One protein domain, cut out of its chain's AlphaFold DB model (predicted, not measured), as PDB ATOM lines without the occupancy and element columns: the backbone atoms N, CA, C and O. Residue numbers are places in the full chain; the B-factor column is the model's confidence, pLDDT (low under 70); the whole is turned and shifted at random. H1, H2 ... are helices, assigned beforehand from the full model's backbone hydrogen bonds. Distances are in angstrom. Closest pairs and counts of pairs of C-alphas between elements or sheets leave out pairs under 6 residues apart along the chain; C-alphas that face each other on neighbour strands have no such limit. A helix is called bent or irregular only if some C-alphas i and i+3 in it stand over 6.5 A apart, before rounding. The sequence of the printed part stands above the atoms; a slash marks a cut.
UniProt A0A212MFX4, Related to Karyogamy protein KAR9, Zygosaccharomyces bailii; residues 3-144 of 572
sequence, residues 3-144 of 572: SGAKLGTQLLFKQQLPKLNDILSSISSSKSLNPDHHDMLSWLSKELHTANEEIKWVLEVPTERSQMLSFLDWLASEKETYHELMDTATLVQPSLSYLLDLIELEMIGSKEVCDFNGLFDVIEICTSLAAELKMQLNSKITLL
ATOM      1  N   SER A   3     -37.817  15.108  -3.921       40.53
ATOM      2  CA  SER A   3     -36.833  16.179  -4.165       40.53
ATOM      3  C   SER A   3     -36.123  16.034  -5.519       40.53
ATOM      4  O   SER A   3     -35.552  17.004  -6.005       40.53
ATOM      5  N   GLY A   4     -36.141  14.838  -6.123       34.91
ATOM      6  CA  GLY A   4     -35.455  14.554  -7.389       34.91
ATOM      7  C   GLY A   4     -36.200  15.061  -8.626       34.91
ATOM      8  O   GLY A   4     -35.562  15.515  -9.568       34.91
ATOM      9  N   ALA A   5     -37.538  15.062  -8.607       43.25
ATOM     10  CA  ALA A   5     -38.347  15.545  -9.731       43.25
ATOM     11  C   ALA A   5     -38.267  17.076  -9.897       43.25
ATOM     12  O   ALA A   5     -38.245  17.572 -11.018       43.25
ATOM     13  N   LYS A   6     -38.126  17.822  -8.790       52.34
ATOM     14  CA  LYS A   6     -38.005  19.293  -8.795       52.34
ATOM     15  C   LYS A   6     -36.665  19.813  -9.333       52.34
ATOM     16  O   LYS A   6     -36.616  20.943  -9.793       52.34
ATOM     17  N   LEU A   7     -35.595  19.010  -9.298       47.09
ATOM     18  CA  LEU A   7     -34.300  19.361  -9.907       47.09
ATOM     19  C   LEU A   7     -34.278  19.131 -11.430       47.09
ATOM     20  O   LEU A   7     -33.503  19.776 -12.130       47.09
ATOM     21  N   GLY A   8     -35.116  18.227 -11.950       47.00
ATOM     22  CA  GLY A   8     -35.200  17.943 -13.387       47.00
ATOM     23  C   GLY A   8     -35.808  19.096 -14.190       47.00
ATOM     24  O   GLY A   8     -35.286  19.448 -15.244       47.00
ATOM     25  N   THR A   9     -36.846  19.740 -13.651       53.41
ATOM     26  CA  THR A   9     -37.503  20.910 -14.262       53.41
ATOM     27  C   THR A   9     -36.612  22.164 -14.238       53.41
ATOM     28  O   THR A   9     -36.624  22.958 -15.171       53.41
ATOM     29  N   GLN A  10     -35.729  22.303 -13.241       56.97
ATOM     30  CA  GLN A  10     -34.733  23.391 -13.165       56.97
ATOM     31  C   GLN A  10     -33.703  23.349 -14.304       56.97
ATOM     32  O   GLN A  10     -33.215  24.388 -14.752       56.97
ATOM     33  N   LEU A  11     -33.351  22.142 -14.762       52.62
ATOM     34  CA  LEU A  11     -32.374  21.948 -15.831       52.62
ATOM     35  C   LEU A  11     -32.965  22.298 -17.203       52.62
ATOM     36  O   LEU A  11     -32.251  22.832 -18.048       52.62
ATOM     37  N   LEU A  12     -34.256  22.019 -17.406       57.62
ATOM     38  CA  LEU A  12     -34.988  22.329 -18.636       57.62
ATOM     39  C   LEU A  12     -35.132  23.837 -18.819       57.62
ATOM     40  O   LEU A  12     -34.698  24.366 -19.840       57.62
ATOM     41  N   PHE A  13     -35.578  24.538 -17.777       65.31
ATOM     42  CA  PHE A  13     -35.808  25.977 -17.841       65.31
ATOM     43  C   PHE A  13     -34.539  26.779 -18.168       65.31
ATOM     44  O   PHE A  13     -34.524  27.601 -19.085       65.31
ATOM     45  N   LYS A  14     -33.425  26.472 -17.488       69.00
ATOM     46  CA  LYS A  14     -32.116  27.095 -17.755       69.00
ATOM     47  C   LYS A  14     -31.545  26.748 -19.134       69.00
ATOM     48  O   LYS A  14     -30.746  27.513 -19.666       69.00
ATOM     49  N   GLN A  15     -31.927  25.613 -19.719       71.38
ATOM     50  CA  GLN A  15     -31.499  25.214 -21.066       71.38
ATOM     51  C   GLN A  15     -32.397  25.771 -22.178       71.38
ATOM     52  O   GLN A  15     -31.926  25.939 -23.307       71.38
ATOM     53  N   GLN A  16     -33.670  26.040 -21.886       72.69
ATOM     54  CA  GLN A  16     -34.665  26.532 -22.841       72.69
ATOM     55  C   GLN A  16     -34.649  28.060 -22.962       72.69
ATOM     56  O   GLN A  16     -34.781  28.572 -24.073       72.69
ATOM     57  N   LEU A  17     -34.402  28.788 -21.866       79.81
ATOM     58  CA  LEU A  17     -34.392  30.256 -21.847       79.81
ATOM     59  C   LEU A  17     -33.463  30.902 -22.896       79.81
ATOM     60  O   LEU A  17     -33.915  31.802 -23.608       79.81
ATOM     61  N   PRO A  18     -32.202  30.445 -23.068       82.31
ATOM     62  CA  PRO A  18     -31.301  31.022 -24.065       82.31
ATOM     63  C   PRO A  18     -31.831  30.830 -25.487       82.31
ATOM     64  O   PRO A  18     -31.835  31.762 -26.281       82.31
ATOM     65  N   LYS A  19     -32.378  29.644 -25.777       80.56
ATOM     66  CA  LYS A  19     -32.946  29.318 -27.091       80.56
ATOM     67  C   LYS A  19     -34.198  30.143 -27.389       80.56
ATOM     68  O   LYS A  19     -34.399  30.551 -28.529       80.56
ATOM     69  N   LEU A  20     -35.022  30.416 -26.374       80.12
ATOM     70  CA  LEU A  20     -36.192  31.281 -26.517       80.12
ATOM     71  C   LEU A  20     -35.774  32.718 -26.863       80.12
ATOM     72  O   LEU A  20     -36.312  33.317 -27.793       80.12
ATOM     73  N   ASN A  21     -34.765  33.239 -26.161       83.50
ATOM     74  CA  ASN A  21     -34.211  34.568 -26.416       83.50
ATOM     75  C   ASN A  21     -33.531  34.670 -27.790       83.50
ATOM     76  O   ASN A  21     -33.693  35.687 -28.468       83.50
ATOM     77  N   ASP A  22     -32.832  33.625 -28.238       83.88
ATOM     78  CA  ASP A  22     -32.204  33.574 -29.563       83.88
ATOM     79  C   ASP A  22     -33.249  33.646 -30.686       83.88
ATOM     80  O   ASP A  22     -33.071  34.378 -31.663       83.88
ATOM     81  N   ILE A  23     -34.375  32.941 -30.539       81.75
ATOM     82  CA  ILE A  23     -35.459  32.967 -31.529       81.75
ATOM     83  C   ILE A  23     -36.188  34.307 -31.520       81.75
ATOM     84  O   ILE A  23     -36.413  34.875 -32.585       81.75
ATOM     85  N   LEU A  24     -36.491  34.869 -30.348       83.44
ATOM     86  CA  LEU A  24     -37.093  36.204 -30.255       83.44
ATOM     87  C   LEU A  24     -36.179  37.284 -30.847       83.44
ATOM     88  O   LEU A  24     -36.649  38.178 -31.555       83.44
ATOM     89  N   SER A  25     -34.869  37.170 -30.633       84.44
ATOM     90  CA  SER A  25     -33.871  38.054 -31.243       84.44
ATOM     91  C   SER A  25     -33.793  37.864 -32.760       84.44
ATOM     92  O   SER A  25     -33.676  38.842 -33.499       84.44
ATOM     93  N   SER A  26     -33.913  36.627 -33.247       83.81
ATOM     94  CA  SER A  26     -33.937  36.306 -34.681       83.81
ATOM     95  C   SER A  26     -35.185  36.868 -35.370       83.81
ATOM     96  O   SER A  26     -35.080  37.466 -36.441       83.81
ATOM     97  N   ILE A  27     -36.356  36.772 -34.729       81.12
ATOM     98  CA  ILE A  27     -37.605  37.382 -35.212       81.12
ATOM     99  C   ILE A  27     -37.463  38.910 -35.237       81.12
ATOM    100  O   ILE A  27     -37.724  39.539 -36.257       81.12
ATOM    101  N   SER A  28     -36.958  39.504 -34.155       83.00
ATOM    102  CA  SER A  28     -36.835  40.965 -34.018       83.00
ATOM    103  C   SER A  28     -35.767  41.595 -34.925       83.00
ATOM    104  O   SER A  28     -35.778  42.802 -35.140       83.00
ATOM    105  N   SER A  29     -34.820  40.804 -35.443       84.06
ATOM    106  CA  SER A  29     -33.752  41.263 -36.347       84.06
ATOM    107  C   SER A  29     -33.999  40.929 -37.823       84.06
ATOM    108  O   SER A  29     -33.221  41.344 -38.690       84.06
ATOM    109  N   SER A  30     -35.078  40.202 -38.126       82.94
ATOM    110  CA  SER A  30     -35.443  39.816 -39.491       82.94
ATOM    111  C   SER A  30     -35.915  41.029 -40.293       82.94
ATOM    112  O   SER A  30     -36.819  41.727 -39.873       82.94
ATOM    113  N   LYS A  31     -35.328  41.285 -41.468       79.94
ATOM    114  CA  LYS A  31     -35.705  42.432 -42.329       79.94
ATOM    115  C   LYS A  31     -36.796  42.111 -43.357       79.94
ATOM    116  O   LYS A  31     -37.277  43.017 -44.028       79.94
ATOM    117  N   SER A  32     -37.125  40.833 -43.516       79.06
ATOM    118  CA  SER A  32     -38.109  40.295 -44.456       79.06
ATOM    119  C   SER A  32     -38.699  39.014 -43.878       79.06
ATOM    120  O   SER A  32     -38.054  38.381 -43.035       79.06
ATOM    121  N   LEU A  33     -39.886  38.620 -44.336       77.75
ATOM    122  CA  LEU A  33     -40.485  37.344 -43.964       77.75
ATOM    123  C   LEU A  33     -39.695  36.191 -44.600       77.75
ATOM    124  O   LEU A  33     -39.363  36.225 -45.784       77.75
ATOM    125  N   ASN A  34     -39.380  35.177 -43.803       78.06
ATOM    126  CA  ASN A  34     -38.721  33.955 -44.243       78.06
ATOM    127  C   ASN A  34     -39.665  32.765 -44.016       78.06
ATOM    128  O   ASN A  34     -40.401  32.758 -43.027       78.06
ATOM    129  N   PRO A  35     -39.614  31.717 -44.859       71.31
ATOM    130  CA  PRO A  35     -40.421  30.507 -44.662       71.31
ATOM    131  C   PRO A  35     -40.147  29.832 -43.305       71.31
ATOM    132  O   PRO A  35     -41.047  29.237 -42.716       71.31
ATOM    133  N   ASP A  36     -38.942  30.014 -42.761       80.00
ATOM    134  CA  ASP A  36     -38.533  29.495 -41.454       80.00
ATOM    135  C   ASP A  36     -39.280  30.154 -40.278       80.00
ATOM    136  O   ASP A  36     -39.303  29.600 -39.180       80.00
ATOM    137  N   HIS A  37     -39.917  31.321 -40.468       79.62
ATOM    138  CA  HIS A  37     -40.633  32.016 -39.389       79.62
ATOM    139  C   HIS A  37     -41.832  31.220 -38.876       79.62
ATOM    140  O   HIS A  37     -42.112  31.258 -37.679       79.62
ATOM    141  N   HIS A  38     -42.499  30.450 -39.737       81.94
ATOM    142  CA  HIS A  38     -43.582  29.566 -39.310       81.94
ATOM    143  C   HIS A  38     -43.063  28.436 -38.402       81.94
ATOM    144  O   HIS A  38     -43.647  28.157 -37.353       81.94
ATOM    145  N   ASP A  39     -41.928  27.826 -38.753       83.94
ATOM    146  CA  ASP A  39     -41.305  26.767 -37.950       83.94
ATOM    147  C   ASP A  39     -40.739  27.309 -36.629       83.94
ATOM    148  O   ASP A  39     -40.913  26.688 -35.577       83.94
ATOM    149  N   MET A  40     -40.141  28.506 -36.653       84.56
ATOM    150  CA  MET A  40     -39.673  29.214 -35.456       84.56
ATOM    151  C   MET A  40     -40.821  29.545 -34.498       84.56
ATOM    152  O   MET A  40     -40.685  29.353 -33.290       84.56
ATOM    153  N   LEU A  41     -41.963  30.002 -35.016       84.75
ATOM    154  CA  LEU A  41     -43.141  30.300 -34.202       84.75
ATOM    155  C   LEU A  41     -43.833  29.040 -33.675       84.75
ATOM    156  O   LEU A  41     -44.264  29.014 -32.525       84.75
ATOM    157  N   SER A  42     -43.901  27.975 -34.476       86.06
ATOM    158  CA  SER A  42     -44.412  26.672 -34.035       86.06
ATOM    159  C   SER A  42     -43.555  26.094 -32.905       86.06
ATOM    160  O   SER A  42     -44.077  25.538 -31.934       86.06
ATOM    161  N   TRP A  43     -42.233  26.270 -32.984       89.19
ATOM    162  CA  TRP A  43     -41.323  25.935 -31.892       89.19
ATOM    163  C   TRP A  43     -41.555  26.827 -30.665       89.19
ATOM    164  O   TRP A  43     -41.736  26.303 -29.567       89.19
ATOM    165  N   LEU A  44     -41.640  28.153 -30.845       87.31
ATOM    166  CA  LEU A  44     -41.876  29.110 -29.757       87.31
ATOM    167  C   LEU A  44     -43.174  28.795 -29.001       87.31
ATOM    168  O   LEU A  44     -43.183  28.793 -27.774       87.31
ATOM    169  N   SER A  45     -44.249  28.470 -29.721       89.12
ATOM    170  CA  SER A  45     -45.531  28.060 -29.144       89.12
ATOM    171  C   SER A  45     -45.391  26.822 -28.249       89.12
ATOM    172  O   SER A  45     -45.871  26.823 -27.115       89.12
ATOM    173  N   LYS A  46     -44.688  25.779 -28.716       88.62
ATOM    174  CA  LYS A  46     -44.461  24.548 -27.937       88.62
ATOM    175  C   LYS A  46     -43.645  24.803 -26.673       88.62
ATOM    176  O   LYS A  46     -43.959  24.248 -25.620       88.62
ATOM    177  N   GLU A  47     -42.623  25.640 -26.766       86.69
ATOM    178  CA  GLU A  47     -41.759  25.962 -25.628       86.69
ATOM    179  C   GLU A  47     -42.466  26.865 -24.614       86.69
ATOM    180  O   GLU A  47     -42.396  26.594 -23.420       86.69
ATOM    181  N   LEU A  48     -43.234  27.867 -25.059       86.38
ATOM    182  CA  LEU A  48     -44.072  28.683 -24.170       86.38
ATOM    183  C   LEU A  48     -45.134  27.838 -23.459       86.38
ATOM    184  O   LEU A  48     -45.382  28.030 -22.269       86.38
ATOM    185  N   HIS A  49     -45.741  26.878 -24.161       87.69
ATOM    186  CA  HIS A  49     -46.690  25.949 -23.554       87.69
ATOM    187  C   HIS A  49     -46.022  25.058 -22.496       87.69
ATOM    188  O   HIS A  49     -46.548  24.907 -21.395       87.69
ATOM    189  N   THR A  50     -44.833  24.530 -22.801       86.06
ATOM    190  CA  THR A  50     -44.038  23.733 -21.853       86.06
ATOM    191  C   THR A  50     -43.664  24.560 -20.622       86.06
ATOM    192  O   THR A  50     -43.877  24.113 -19.497       86.06
ATOM    193  N   ALA A  51     -43.201  25.799 -20.818       82.94
ATOM    194  CA  ALA A  51     -42.864  26.716 -19.735       82.94
ATOM    195  C   ALA A  51     -44.071  27.018 -18.832       82.94
ATOM    196  O   ALA A  51     -43.934  26.994 -17.611       82.94
ATOM    197  N   ASN A  52     -45.257  27.248 -19.407       85.31
ATOM    198  CA  ASN A  52     -46.489  27.469 -18.642       85.31
ATOM    199  C   ASN A  52     -46.851  26.277 -17.749       85.31
ATOM    200  O   ASN A  52     -47.157  26.463 -16.570       85.31
ATOM    201  N   GLU A  53     -46.803  25.055 -18.277       84.50
ATOM    202  CA  GLU A  53     -47.116  23.858 -17.487       84.50
ATOM    203  C   GLU A  53     -46.078  23.611 -16.383       84.50
ATOM    204  O   GLU A  53     -46.436  23.288 -15.247       84.50
ATOM    205  N   GLU A  54     -44.794  23.842 -16.666       80.25
ATOM    206  CA  GLU A  54     -43.742  23.710 -15.660       80.25
ATOM    207  C   GLU A  54     -43.859  24.756 -14.550       80.25
ATOM    208  O   GLU A  54     -43.761  24.417 -13.373       80.25
ATOM    209  N   ILE A  55     -44.108  26.021 -14.886       79.06
ATOM    210  CA  ILE A  55     -44.246  27.105 -13.903       79.06
ATOM    211  C   ILE A  55     -45.459  26.889 -13.023       79.06
ATOM    212  O   ILE A  55     -45.384  27.085 -11.809       79.06
ATOM    213  N   LYS A  56     -46.563  26.445 -13.615       82.31
ATOM    214  CA  LYS A  56     -47.757  26.059 -12.876       82.31
ATOM    215  C   LYS A  56     -47.438  24.964 -11.861       82.31
ATOM    216  O   LYS A  56     -47.807  25.104 -10.700       82.31
ATOM    217  N   TRP A  57     -46.682  23.941 -12.257       77.94
ATOM    218  CA  TRP A  57     -46.286  22.850 -11.364       77.94
ATOM    219  C   TRP A  57     -45.256  23.268 -10.299       77.94
ATOM    220  O   TRP A  57     -45.333  22.852  -9.144       77.94
ATOM    221  N   VAL A  58     -44.285  24.111 -10.655       72.75
ATOM    222  CA  VAL A  58     -43.190  24.534  -9.766       72.75
ATOM    223  C   VAL A  58     -43.638  25.611  -8.773       72.75
ATOM    224  O   VAL A  58     -43.222  25.586  -7.613       72.75
ATOM    225  N   LEU A  59     -44.491  26.548  -9.199       72.88
ATOM    226  CA  LEU A  59     -45.021  27.637  -8.367       72.88
ATOM    227  C   LEU A  59     -46.338  27.274  -7.656       72.88
ATOM    228  O   LEU A  59     -46.963  28.132  -7.005       72.88
ATOM    229  N   GLU A  60     -46.755  26.010  -7.733       74.69
ATOM    230  CA  GLU A  60     -47.703  25.440  -6.784       74.69
ATOM    231  C   GLU A  60     -47.077  25.468  -5.383       74.69
ATOM    232  O   GLU A  60     -46.092  24.798  -5.072       74.69
ATOM    233  N   VAL A  61     -47.636  26.334  -4.531       64.25
ATOM    234  CA  VAL A  61     -47.108  26.601  -3.191       64.25
ATOM    235  C   VAL A  61     -47.133  25.301  -2.386       64.25
ATOM    236  O   VAL A  61     -48.208  24.709  -2.255       64.25
ATOM    237  N   PRO A  62     -46.004  24.868  -1.789       66.94
ATOM    238  CA  PRO A  62     -45.993  23.679  -0.951       66.94
ATOM    239  C   PRO A  62     -47.010  23.810   0.186       66.94
ATOM    240  O   PRO A  62     -46.960  24.743   0.991       66.94
ATOM    241  N   THR A  63     -47.925  22.849   0.290       64.94
ATOM    242  CA  THR A  63     -48.938  22.835   1.355       64.94
ATOM    243  C   THR A  63     -48.306  22.554   2.724       64.94
ATOM    244  O   THR A  63     -48.822  22.979   3.759       64.94
ATOM    245  N   GLU A  64     -47.158  21.872   2.744       77.94
ATOM    246  CA  GLU A  64     -46.478  21.420   3.957       77.94
ATOM    247  C   GLU A  64     -45.464  22.449   4.497       77.94
ATOM    248  O   GLU A  64     -44.580  22.922   3.782       77.94
ATOM    249  N   ARG A  65     -45.541  22.756   5.802       77.38
ATOM    250  CA  ARG A  65     -44.675  23.757   6.469       77.38
ATOM    251  C   ARG A  65     -43.182  23.428   6.399       77.38
ATOM    252  O   ARG A  65     -42.359  24.335   6.333       77.38
ATOM    253  N   SER A  66     -42.835  22.142   6.446       73.25
ATOM    254  CA  SER A  66     -41.452  21.643   6.447       73.25
ATOM    255  C   SER A  66     -40.722  21.952   5.135       73.25
ATOM    256  O   SER A  66     -39.534  22.258   5.156       73.25
ATOM    257  N   GLN A  67     -41.445  21.941   4.014       80.06
ATOM    258  CA  GLN A  67     -40.901  22.162   2.672       80.06
ATOM    259  C   GLN A  67     -40.861  23.644   2.277       80.06
ATOM    260  O   GLN A  67     -40.168  24.017   1.330       80.06
ATOM    261  N   MET A  68     -41.582  24.498   3.012       81.31
ATOM    262  CA  MET A  68     -41.692  25.925   2.711       81.31
ATOM    263  C   MET A  68     -40.338  26.637   2.764       81.31
ATOM    264  O   MET A  68     -40.042  27.459   1.909       81.31
ATOM    265  N   LEU A  69     -39.487  26.292   3.734       80.75
ATOM    266  CA  LEU A  69     -38.184  26.940   3.880       80.75
ATOM    267  C   LEU A  69     -37.229  26.570   2.739       80.75
ATOM    268  O   LEU A  69     -36.645  27.458   2.133       80.75
ATOM    269  N   SER A  70     -37.148  25.283   2.383       82.50
ATOM    270  CA  SER A  70     -36.365  24.833   1.224       82.50
ATOM    271  C   SER A  70     -36.875  25.414  -0.093       82.50
ATOM    272  O   SER A  70     -36.089  25.660  -1.000       82.50
ATOM    273  N   PHE A  71     -38.187  25.631  -0.203       82.00
ATOM    274  CA  PHE A  71     -38.790  26.247  -1.377       82.00
ATOM    275  C   PHE A  71     -38.446  27.737  -1.484       82.00
ATOM    276  O   PHE A  71     -38.112  28.194  -2.570       82.00
ATOM    277  N   LEU A  72     -38.481  28.484  -0.375       82.75
ATOM    278  CA  LEU A  72     -38.051  29.884  -0.370       82.75
ATOM    279  C   LEU A  72     -36.557  30.001  -0.681       82.75
ATOM    280  O   LEU A  72     -36.188  30.729  -1.598       82.75
ATOM    281  N   ASP A  73     -35.707  29.221  -0.009       83.75
ATOM    282  CA  ASP A  73     -34.268  29.214  -0.292       83.75
ATOM    283  C   ASP A  73     -33.985  28.936  -1.780       83.75
ATOM    284  O   ASP A  73     -33.158  29.609  -2.395       83.75
ATOM    285  N   TRP A  74     -34.718  27.994  -2.382       84.88
ATOM    286  CA  TRP A  74     -34.650  27.739  -3.818       84.88
ATOM    287  C   TRP A  74     -35.109  28.948  -4.649       84.88
ATOM    288  O   TRP A  74     -34.377  29.403  -5.525       84.88
ATOM    289  N   LEU A  75     -36.285  29.507  -4.357       83.19
ATOM    290  CA  LEU A  75     -36.853  30.626  -5.109       83.19
ATOM    291  C   LEU A  75     -35.947  31.865  -5.067       83.19
ATOM    292  O   LEU A  75     -35.818  32.571  -6.062       83.19
ATOM    293  N   ALA A  76     -35.288  32.110  -3.933       85.00
ATOM    294  CA  ALA A  76     -34.325  33.195  -3.799       85.00
ATOM    295  C   ALA A  76     -33.037  32.929  -4.601       85.00
ATOM    296  O   ALA A  76     -32.512  33.844  -5.238       85.00
ATOM    297  N   SER A  77     -32.572  31.672  -4.644       84.75
ATOM    298  CA  SER A  77     -31.412  31.277  -5.457       84.75
ATOM    299  C   SER A  77     -31.655  31.376  -6.969       84.75
ATOM    300  O   SER A  77     -30.715  31.611  -7.721       84.75
ATOM    301  N   GLU A  78     -32.910  31.265  -7.409       84.19
ATOM    302  CA  GLU A  78     -33.313  31.308  -8.822       84.19
ATOM    303  C   GLU A  78     -33.907  32.664  -9.249       84.19
ATOM    304  O   GLU A  78     -34.564  32.768 -10.288       84.19
ATOM    305  N   LYS A  79     -33.678  33.734  -8.473       86.38
ATOM    306  CA  LYS A  79     -34.229  35.070  -8.766       86.38
ATOM    307  C   LYS A  79     -33.854  35.587 -10.160       86.38
ATOM    308  O   LYS A  79     -34.668  36.235 -10.806       86.38
ATOM    309  N   GLU A  80     -32.629  35.317 -10.610       86.94
ATOM    310  CA  GLU A  80     -32.112  35.801 -11.896       86.94
ATOM    311  C   GLU A  80     -32.887  35.152 -13.039       86.94
ATOM    312  O   GLU A  80     -33.479  35.853 -13.851       86.94
ATOM    313  N   THR A  81     -33.019  33.825 -13.008       83.94
ATOM    314  CA  THR A  81     -33.806  33.067 -13.988       83.94
ATOM    315  C   THR A  81     -35.285  33.464 -13.974       83.94
ATOM    316  O   THR A  81     -35.910  33.530 -15.030       83.94
ATOM    317  N   TYR A  82     -35.854  33.784 -12.806       84.94
ATOM    318  CA  TYR A  82     -37.228  34.284 -12.714       84.94
ATOM    319  C   TYR A  82     -37.411  35.643 -13.406       84.94
ATOM    320  O   TYR A  82     -38.399  35.851 -14.114       84.94
ATOM    321  N   HIS A  83     -36.479  36.575 -13.196       86.69
ATOM    322  CA  HIS A  83     -36.526  37.893 -13.827       86.69
ATOM    323  C   HIS A  83     -36.272  37.810 -15.332       86.69
ATOM    324  O   HIS A  83     -37.050  38.378 -16.091       86.69
ATOM    325  N   GLU A  84     -35.270  37.040 -15.761       86.50
ATOM    326  CA  GLU A  84     -34.991  36.822 -17.182       86.50
ATOM    327  C   GLU A  84     -36.206  36.232 -17.900       86.50
ATOM    328  O   GLU A  84     -36.576  36.691 -18.973       86.50
ATOM    329  N   LEU A  85     -36.893  35.270 -17.284       84.94
ATOM    330  CA  LEU A  85     -38.125  34.720 -17.829       84.94
ATOM    331  C   LEU A  85     -39.248  35.753 -17.945       84.94
ATOM    332  O   LEU A  85     -39.965  35.772 -18.945       84.94
ATOM    333  N   MET A  86     -39.441  36.574 -16.912       86.38
ATOM    334  CA  MET A  86     -40.437  37.640 -16.958       86.38
ATOM    335  C   MET A  86     -40.132  38.591 -18.119       86.38
ATOM    336  O   MET A  86     -41.035  38.914 -18.893       86.38
ATOM    337  N   ASP A  87     -38.867  38.981 -18.279       87.56
ATOM    338  CA  ASP A  87     -38.413  39.849 -19.364       87.56
ATOM    339  C   ASP A  87     -38.666  39.192 -20.724       87.56
ATOM    340  O   ASP A  87     -39.313  39.785 -21.589       87.56
ATOM    341  N   THR A  88     -38.277  37.929 -20.887       86.25
ATOM    342  CA  THR A  88     -38.542  37.140 -22.090       86.25
ATOM    343  C   THR A  88     -40.038  37.079 -22.419       86.25
ATOM    344  O   THR A  88     -40.425  37.358 -23.552       86.25
ATOM    345  N   ALA A  89     -40.906  36.807 -21.439       87.12
ATOM    346  CA  ALA A  89     -42.357  36.803 -21.633       87.12
ATOM    347  C   ALA A  89     -42.895  38.179 -22.068       87.12
ATOM    348  O   ALA A  89     -43.853  38.257 -22.839       87.12
ATOM    349  N   THR A  90     -42.276  39.276 -21.614       88.38
ATOM    350  CA  THR A  90     -42.635  40.626 -22.076       88.38
ATOM    351  C   THR A  90     -42.131  40.959 -23.479       88.38
ATOM    352  O   THR A  90     -42.763  41.774 -24.148       88.38
ATOM    353  N   LEU A  91     -41.051  40.320 -23.939       88.25
ATOM    354  CA  LEU A  91     -40.461  40.526 -25.265       88.25
ATOM    355  C   LEU A  91     -41.206  39.787 -26.384       88.25
ATOM    356  O   LEU A  91     -41.178  40.248 -27.523       88.25
ATOM    357  N   VAL A  92     -41.930  38.705 -26.070       88.81
ATOM    358  CA  VAL A  92     -42.712  37.944 -27.065       88.81
ATOM    359  C   VAL A  92     -43.689  38.847 -27.824       88.81
ATOM    360  O   VAL A  92     -43.699  38.852 -29.049       88.81
ATOM    361  N   GLN A  93     -44.490  39.652 -27.122       88.81
ATOM    362  CA  GLN A  93     -45.533  40.463 -27.758       88.81
ATOM    363  C   GLN A  93     -44.977  41.540 -28.722       88.81
ATOM    364  O   GLN A  93     -45.480  41.629 -29.845       88.81
ATOM    365  N   PRO A  94     -43.944  42.330 -28.361       88.94
ATOM    366  CA  PRO A  94     -43.258  43.215 -29.302       88.94
ATOM    367  C   PRO A  94     -42.689  42.491 -30.528       88.94
ATOM    368  O   PRO A  94     -42.873  42.971 -31.644       88.94
ATOM    369  N   SER A  95     -42.046  41.331 -30.349       86.62
ATOM    370  CA  SER A  95     -41.477  40.560 -31.464       86.62
ATOM    371  C   SER A  95     -42.552  40.029 -32.415       86.62
ATOM    372  O   SER A  95     -42.373  40.074 -33.629       86.62
ATOM    373  N   LEU A  96     -43.687  39.571 -31.881       88.19
ATOM    374  CA  LEU A  96     -44.830  39.142 -32.691       88.19
ATOM    375  C   LEU A  96     -45.496  40.318 -33.413       88.19
ATOM    376  O   LEU A  96     -45.898  40.171 -34.562       88.19
ATOM    377  N   SER A  97     -45.569  41.490 -32.775       88.19
ATOM    378  CA  SER A  97     -46.102  42.707 -33.408       88.19
ATOM    379  C   SER A  97     -45.231  43.143 -34.586       88.19
ATOM    380  O   SER A  97     -45.746  43.414 -35.662       88.19
ATOM    381  N   TYR A  98     -43.905  43.106 -34.422       88.50
ATOM    382  CA  TYR A  98     -42.968  43.375 -35.513       88.50
ATOM    383  C   TYR A  98     -43.132  42.395 -36.683       88.50
ATOM    384  O   TYR A  98     -43.068  42.786 -37.846       88.50
ATOM    385  N   LEU A  99     -43.378  41.116 -36.391       85.81
ATOM    386  CA  LEU A  99     -43.638  40.127 -37.431       85.81
ATOM    387  C   LEU A  99     -44.953  40.404 -38.175       85.81
ATOM    388  O   LEU A  99     -44.997  40.239 -39.391       85.81
ATOM    389  N   LEU A 100     -45.999  40.863 -37.478       87.31
ATOM    390  CA  LEU A 100     -47.243  41.312 -38.116       87.31
ATOM    391  C   LEU A 100     -46.997  42.501 -39.055       87.31
ATOM    392  O   LEU A 100     -47.501  42.483 -40.177       87.31
ATOM    393  N   ASP A 101     -46.162  43.465 -38.653       87.19
ATOM    394  CA  ASP A 101     -45.773  44.595 -39.509       87.19
ATOM    395  C   ASP A 101     -45.038  44.119 -40.780       87.19
ATOM    396  O   ASP A 101     -45.256  44.646 -41.873       87.19
ATOM    397  N   LEU A 102     -44.175  43.097 -40.668       84.81
ATOM    398  CA  LEU A 102     -43.483  42.497 -41.818       84.81
ATOM    399  C   LEU A 102     -44.450  41.786 -42.774       84.81
ATOM    400  O   LEU A 102     -44.298  41.917 -43.990       84.81
ATOM    401  N   ILE A 103     -45.443  41.066 -42.240       84.94
ATOM    402  CA  ILE A 103     -46.487  40.410 -43.043       84.94
ATOM    403  C   ILE A 103     -47.309  41.465 -43.788       84.94
ATOM    404  O   ILE A 103     -47.538  41.325 -44.988       84.94
ATOM    405  N   GLU A 104     -47.715  42.546 -43.115       85.19
ATOM    406  CA  GLU A 104     -48.452  43.646 -43.748       85.19
ATOM    407  C   GLU A 104     -47.640  44.276 -44.892       85.19
ATOM    408  O   GLU A 104     -48.159  44.494 -45.990       85.19
ATOM    409  N   LEU A 105     -46.340  44.503 -44.675       84.19
ATOM    410  CA  LEU A 105     -45.444  45.068 -45.682       84.19
ATOM    411  C   LEU A 105     -45.311  44.164 -46.919       84.19
ATOM    412  O   LEU A 105     -45.280  44.655 -48.052       84.19
ATOM    413  N   GLU A 106     -45.267  42.847 -46.723       82.25
ATOM    414  CA  GLU A 106     -45.208  41.877 -47.817       82.25
ATOM    415  C   GLU A 106     -46.548  41.736 -48.549       82.25
ATOM    416  O   GLU A 106     -46.567  41.651 -49.778       82.25
ATOM    417  N   MET A 107     -47.674  41.826 -47.835       78.94
ATOM    418  CA  MET A 107     -49.010  41.873 -48.442       78.94
ATOM    419  C   MET A 107     -49.208  43.106 -49.335       78.94
ATOM    420  O   MET A 107     -49.873  43.012 -50.365       78.94
ATOM    421  N   ILE A 108     -48.623  44.255 -48.978       80.56
ATOM    422  CA  ILE A 108     -48.679  45.481 -49.793       80.56
ATOM    423  C   ILE A 108     -47.761  45.378 -51.028       80.56
ATOM    424  O   ILE A 108     -48.085  45.919 -52.089       80.56
ATOM    425  N   GLY A 109     -46.609  44.710 -50.901       71.81
ATOM    426  CA  GLY A 109     -45.605  44.582 -51.968       71.81
ATOM    427  C   GLY A 109     -45.857  43.445 -52.968       71.81
ATOM    428  O   GLY A 109     -45.403  43.521 -54.114       71.81
ATOM    429  N   SER A 110     -46.576  42.401 -52.553       66.06
ATOM    430  CA  SER A 110     -46.858  41.198 -53.338       66.06
ATOM    431  C   SER A 110     -48.056  41.377 -54.282       66.06
ATOM    432  O   SER A 110     -49.098  41.905 -53.907       66.06
ATOM    433  N   LYS A 111     -47.940  40.889 -55.528       59.31
ATOM    434  CA  LYS A 111     -49.081  40.726 -56.458       59.31
ATOM    435  C   LYS A 111     -49.754  39.351 -56.343       59.31
ATOM    436  O   LYS A 111     -50.779  39.133 -56.987       59.31
ATOM    437  N   GLU A 112     -49.176  38.432 -55.572       60.25
ATOM    438  CA  GLU A 112     -49.697  37.083 -55.347       60.25
ATOM    439  C   GLU A 112     -50.469  37.020 -54.024       60.25
ATOM    440  O   GLU A 112     -50.076  37.613 -53.019       60.25
ATOM    441  N   VAL A 113     -51.589  36.291 -54.030       57.28
ATOM    442  CA  VAL A 113     -52.386  36.026 -52.827       57.28
ATOM    443  C   VAL A 113     -51.666  34.948 -52.015       57.28
ATOM    444  O   VAL A 113     -51.855  33.759 -52.260       57.28
ATOM    445  N   CYS A 114     -50.812  35.359 -51.083       64.19
ATOM    446  CA  CYS A 114     -50.211  34.453 -50.107       64.19
ATOM    447  C   CYS A 114     -51.217  34.157 -48.982       64.19
ATOM    448  O   CYS A 114     -51.814  35.076 -48.420       64.19
ATOM    449  N   ASP A 115     -51.411  32.876 -48.654       72.62
ATOM    450  CA  ASP A 115     -52.245  32.440 -47.529       72.62
ATOM    451  C   ASP A 115     -51.408  32.413 -46.240       72.62
ATOM    452  O   ASP A 115     -50.621  31.495 -46.010       72.62
ATOM    453  N   PHE A 116     -51.561  33.448 -45.412       78.06
ATOM    454  CA  PHE A 116     -50.875  33.582 -44.122       78.06
ATOM    455  C   PHE A 116     -51.724  33.114 -42.930       78.06
ATOM    456  O   PHE A 116     -51.317  33.320 -41.788       78.06
ATOM    457  N   ASN A 117     -52.884  32.481 -43.153       80.94
ATOM    458  CA  ASN A 117     -53.813  32.131 -42.069       80.94
ATOM    459  C   ASN A 117     -53.149  31.280 -40.973       80.94
ATOM    460  O   ASN A 117     -53.276  31.594 -39.793       80.94
ATOM    461  N   GLY A 118     -52.337  30.284 -41.350       81.62
ATOM    462  CA  GLY A 118     -51.605  29.464 -40.376       81.62
ATOM    463  C   GLY A 118     -50.571  30.246 -39.553       81.62
ATOM    464  O   GLY A 118     -50.327  29.919 -38.398       81.62
ATOM    465  N   LEU A 119     -49.990  31.314 -40.109       82.31
ATOM    466  CA  LEU A 119     -49.040  32.167 -39.393       82.31
ATOM    467  C   LEU A 119     -49.761  33.055 -38.371       82.31
ATOM    468  O   LEU A 119     -49.294  33.178 -37.240       82.31
ATOM    469  N   PHE A 120     -50.915  33.618 -38.744       86.31
ATOM    470  CA  PHE A 120     -51.762  34.381 -37.826       86.31
ATOM    471  C   PHE A 120     -52.257  33.519 -36.658       86.31
ATOM    472  O   PHE A 120     -52.149  33.960 -35.513       86.31
ATOM    473  N   ASP A 121     -52.686  32.279 -36.920       88.44
ATOM    474  CA  ASP A 121     -53.112  31.337 -35.876       88.44
ATOM    475  C   ASP A 121     -51.988  31.082 -34.856       88.44
ATOM    476  O   ASP A 121     -52.193  31.153 -33.643       88.44
ATOM    477  N   VAL A 122     -50.758  30.829 -35.326       86.75
ATOM    478  CA  VAL A 122     -49.617  30.580 -34.429       86.75
ATOM    479  C   VAL A 122     -49.194  31.853 -33.684       86.75
ATOM    480  O   VAL A 122     -48.810  31.771 -32.514       86.75
ATOM    481  N   ILE A 123     -49.293  33.038 -34.302       89.31
ATOM    482  CA  ILE A 123     -49.051  34.326 -33.629       89.31
ATOM    483  C   ILE A 123     -50.068  34.549 -32.502       89.31
ATOM    484  O   ILE A 123     -49.680  34.942 -31.397       89.31
ATOM    485  N   GLU A 124     -51.352  34.272 -32.739       91.06
ATOM    486  CA  GLU A 124     -52.400  34.387 -31.720       91.06
ATOM    487  C   GLU A 124     -52.150  33.411 -30.561       91.06
ATOM    488  O   GLU A 124     -52.163  33.813 -29.392       91.06
ATOM    489  N   ILE A 125     -51.806  32.155 -30.873       90.75
ATOM    490  CA  ILE A 125     -51.444  31.145 -29.872       90.75
ATOM    491  C   ILE A 125     -50.244  31.615 -29.039       90.75
ATOM    492  O   ILE A 125     -50.332  31.636 -27.811       90.75
ATOM    493  N   CYS A 126     -49.141  32.038 -29.662       88.81
ATOM    494  CA  CYS A 126     -47.963  32.529 -28.941       88.81
ATOM    495  C   CYS A 126     -48.285  33.744 -28.060       88.81
ATOM    496  O   CYS A 126     -47.816  33.823 -26.923       88.81
ATOM    497  N   THR A 127     -49.117  34.666 -28.552       91.06
ATOM    498  CA  THR A 127     -49.547  35.851 -27.793       91.06
ATOM    499  C   THR A 127     -50.354  35.452 -26.559       91.06
ATOM    500  O   THR A 127     -50.098  35.957 -25.465       91.06
ATOM    501  N   SER A 128     -51.292  34.513 -26.710       92.00
ATOM    502  CA  SER A 128     -52.107  34.013 -25.600       92.00
ATOM    503  C   SER A 128     -51.264  33.297 -24.535       92.00
ATOM    504  O   SER A 128     -51.388  33.603 -23.348       92.00
ATOM    505  N   LEU A 129     -50.333  32.430 -24.954       90.38
ATOM    506  CA  LEU A 129     -49.440  31.693 -24.057       90.38
ATOM    507  C   LEU A 129     -48.490  32.625 -23.300       90.38
ATOM    508  O   LEU A 129     -48.283  32.439 -22.102       90.38
ATOM    509  N   ALA A 130     -47.943  33.647 -23.964       89.19
ATOM    510  CA  ALA A 130     -47.086  34.644 -23.324       89.19
ATOM    511  C   ALA A 130     -47.855  35.514 -22.315       89.19
ATOM    512  O   ALA A 130     -47.338  35.833 -21.240       89.19
ATOM    513  N   ALA A 131     -49.105  35.876 -22.622       90.94
ATOM    514  CA  ALA A 131     -49.967  36.597 -21.691       90.94
ATOM    515  C   ALA A 131     -50.308  35.748 -20.454       90.94
ATOM    516  O   ALA A 131     -50.250  36.255 -19.329       90.94
ATOM    517  N   GLU A 132     -50.606  34.459 -20.644       90.81
ATOM    518  CA  GLU A 132     -50.829  33.511 -19.550       90.81
ATOM    519  C   GLU A 132     -49.582  33.373 -18.669       90.81
ATOM    520  O   GLU A 132     -49.673  33.546 -17.452       90.81
ATOM    521  N   LEU A 133     -48.416  33.168 -19.281       87.19
ATOM    522  CA  LEU A 133     -47.124  33.076 -18.603       87.19
ATOM    523  C   LEU A 133     -46.862  34.298 -17.723       87.19
ATOM    524  O   LEU A 133     -46.587  34.193 -16.524       87.19
ATOM    525  N   LYS A 134     -47.022  35.488 -18.305       89.25
ATOM    526  CA  LYS A 134     -46.855  36.762 -17.607       89.25
ATOM    527  C   LYS A 134     -47.836  36.909 -16.447       89.25
ATOM    528  O   LYS A 134     -47.466  37.415 -15.387       89.25
ATOM    529  N   MET A 135     -49.087  36.491 -16.617       89.88
ATOM    530  CA  MET A 135     -50.086  36.517 -15.548       89.88
ATOM    531  C   MET A 135     -49.702  35.566 -14.405       89.88
ATOM    532  O   MET A 135     -49.755  35.965 -13.238       89.88
ATOM    533  N   GLN A 136     -49.277  34.340 -14.723       85.44
ATOM    534  CA  GLN A 136     -48.851  33.355 -13.730       85.44
ATOM    535  C   GLN A 136     -47.642  33.859 -12.930       85.44
ATOM    536  O   GLN A 136     -47.690  33.862 -11.698       85.44
ATOM    537  N   LEU A 137     -46.615  34.389 -13.597       85.75
ATOM    538  CA  LEU A 137     -45.447  34.981 -12.940       85.75
ATOM    539  C   LEU A 137     -45.826  36.208 -12.097       85.75
ATOM    540  O   LEU A 137     -45.432  36.326 -10.938       85.75
ATOM    541  N   ASN A 138     -46.665  37.112 -12.603       87.81
ATOM    542  CA  ASN A 138     -47.092  38.269 -11.808       87.81
ATOM    543  C   ASN A 138     -47.892  37.862 -10.565       87.81
ATOM    544  O   ASN A 138     -47.762  38.490  -9.519       87.81
ATOM    545  N   SER A 139     -48.668  36.780 -10.632       86.00
ATOM    546  CA  SER A 139     -49.411  36.280  -9.470       86.00
ATOM    547  C   SER A 139     -48.507  35.755  -8.342       86.00
ATOM    548  O   SER A 139     -48.952  35.636  -7.200       86.00
ATOM    549  N   LYS A 140     -47.240  35.442  -8.646       84.94
ATOM    550  CA  LYS A 140     -46.274  34.834  -7.717       84.94
ATOM    551  C   LYS A 140     -45.105  35.746  -7.358       84.94
ATOM    552  O   LYS A 140     -44.321  35.391  -6.484       84.94
ATOM    553  N   ILE A 141     -45.024  36.946  -7.934       86.50
ATOM    554  CA  ILE A 141     -43.942  37.898  -7.653       86.50
ATOM    555  C   ILE A 141     -43.837  38.245  -6.161       86.50
ATOM    556  O   ILE A 141     -42.744  38.295  -5.608       86.50
ATOM    557  N   THR A 142     -44.970  38.350  -5.463       86.31
ATOM    558  CA  THR A 142     -45.010  38.628  -4.018       86.31
ATOM    559  C   THR A 142     -44.369  37.519  -3.178       86.31
ATOM    560  O   THR A 142     -43.916  37.775  -2.063       86.31
ATOM    561  N   LEU A 143     -44.356  36.282  -3.688       85.12
ATOM    562  CA  LEU A 143     -43.713  35.133  -3.050       85.12
ATOM    563  C   LEU A 143     -42.195  35.182  -3.243       85.12
ATOM    564  O   LEU A 143     -41.467  34.926  -2.289       85.12
ATOM    565  N   LEU A 144     -41.730  35.568  -4.438       86.56
ATOM    566  CA  LEU A 144     -40.310  35.809  -4.707       86.56
ATOM    567  C   LEU A 144     -39.777  36.952  -3.838       86.56
ATOM    568  O   LEU A 144     -38.790  36.769  -3.136       86.56
TER     569      LEU A 144
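What this domain is: This is residues 3 to 144 of the 572 residues of the protein "Related to Karyogamy protein KAR9" of Zygosaccharomyces bailii (UniProt A0A212MFX4). The longest helix, H4, is one of four in a long up-and-down bundle, H1b, H2, H4 and H5, each running against the one before it. H3 lies at one end, where the arm H1a also begins, and the turn through residues 108 to 113 sticks out at the other. The 142 printed residues, with five named helices, H1 to H5 in chain order, and no named strand, are all helix in class. The whole is a rod spanning 66 by 22 by 21 A, only just loose, close to compact, with a radius of gyration of the C-alphas of 17.8 A.

Where its parts are: Find C-alpha 79 at (-34.229, 35.070, -8.766); from there H4 runs 45.7 A to residue 109, neither bent nor irregular, but only just: C-alphas 90 and 93 are 6.4 A apart. H5, residues 117 to 144, runs 39.9 A to C-alpha 144 at (-40.310, 35.809, -4.707); it is irregular, with C-alphas 139 and 142 7.4 A apart. H2, residues 36 to 58, is 32.4 A long. H3, residues 65 to 77, is 19.4 A long and only just irregular, C-alphas 66 and 69 being 6.7 A apart. H1, residues 3 to 29, was assigned as one helix by its hydrogen bonds but is bent, with C-alphas 15 and 18 6.5 A apart; its arms are H1a, residues 3 to 15, 19.9 A, and H1b, residues 18 to 29, 16.2 A.

How they stand to each other: Look at Ala 89 and Ala 130, the closest C-alphas, 5.5 A, of the hairpin H4 and H5. H5, the hub, touches H2 at Ser 45 and Cys 126, 5.1 A. H1b touches H4 at Ser 28 and Ser 95, 5.3 A. H3 only just touches H5, with 3 pairs of C-alphas within 8 A, the closest being Leu 75 and Leu 144, 6.2 A. Each O i to N i+4 pair is within hydrogen-bond range in H1b and H2; H3 has 7 of 9, H4 25 of 27, H5 22 of 24, and H1a 3 of 9, beside 4 of 10 O i to N i+3 pairs.

The domain as a whole: The C-alphas of Ser 66 and Lys 111, the two farthest apart, are 66.2 A apart. The printed part has no cut and no long link. Look for pLDDT under 70 at residues 3 to 14, 61 to 63 and 110 to 114.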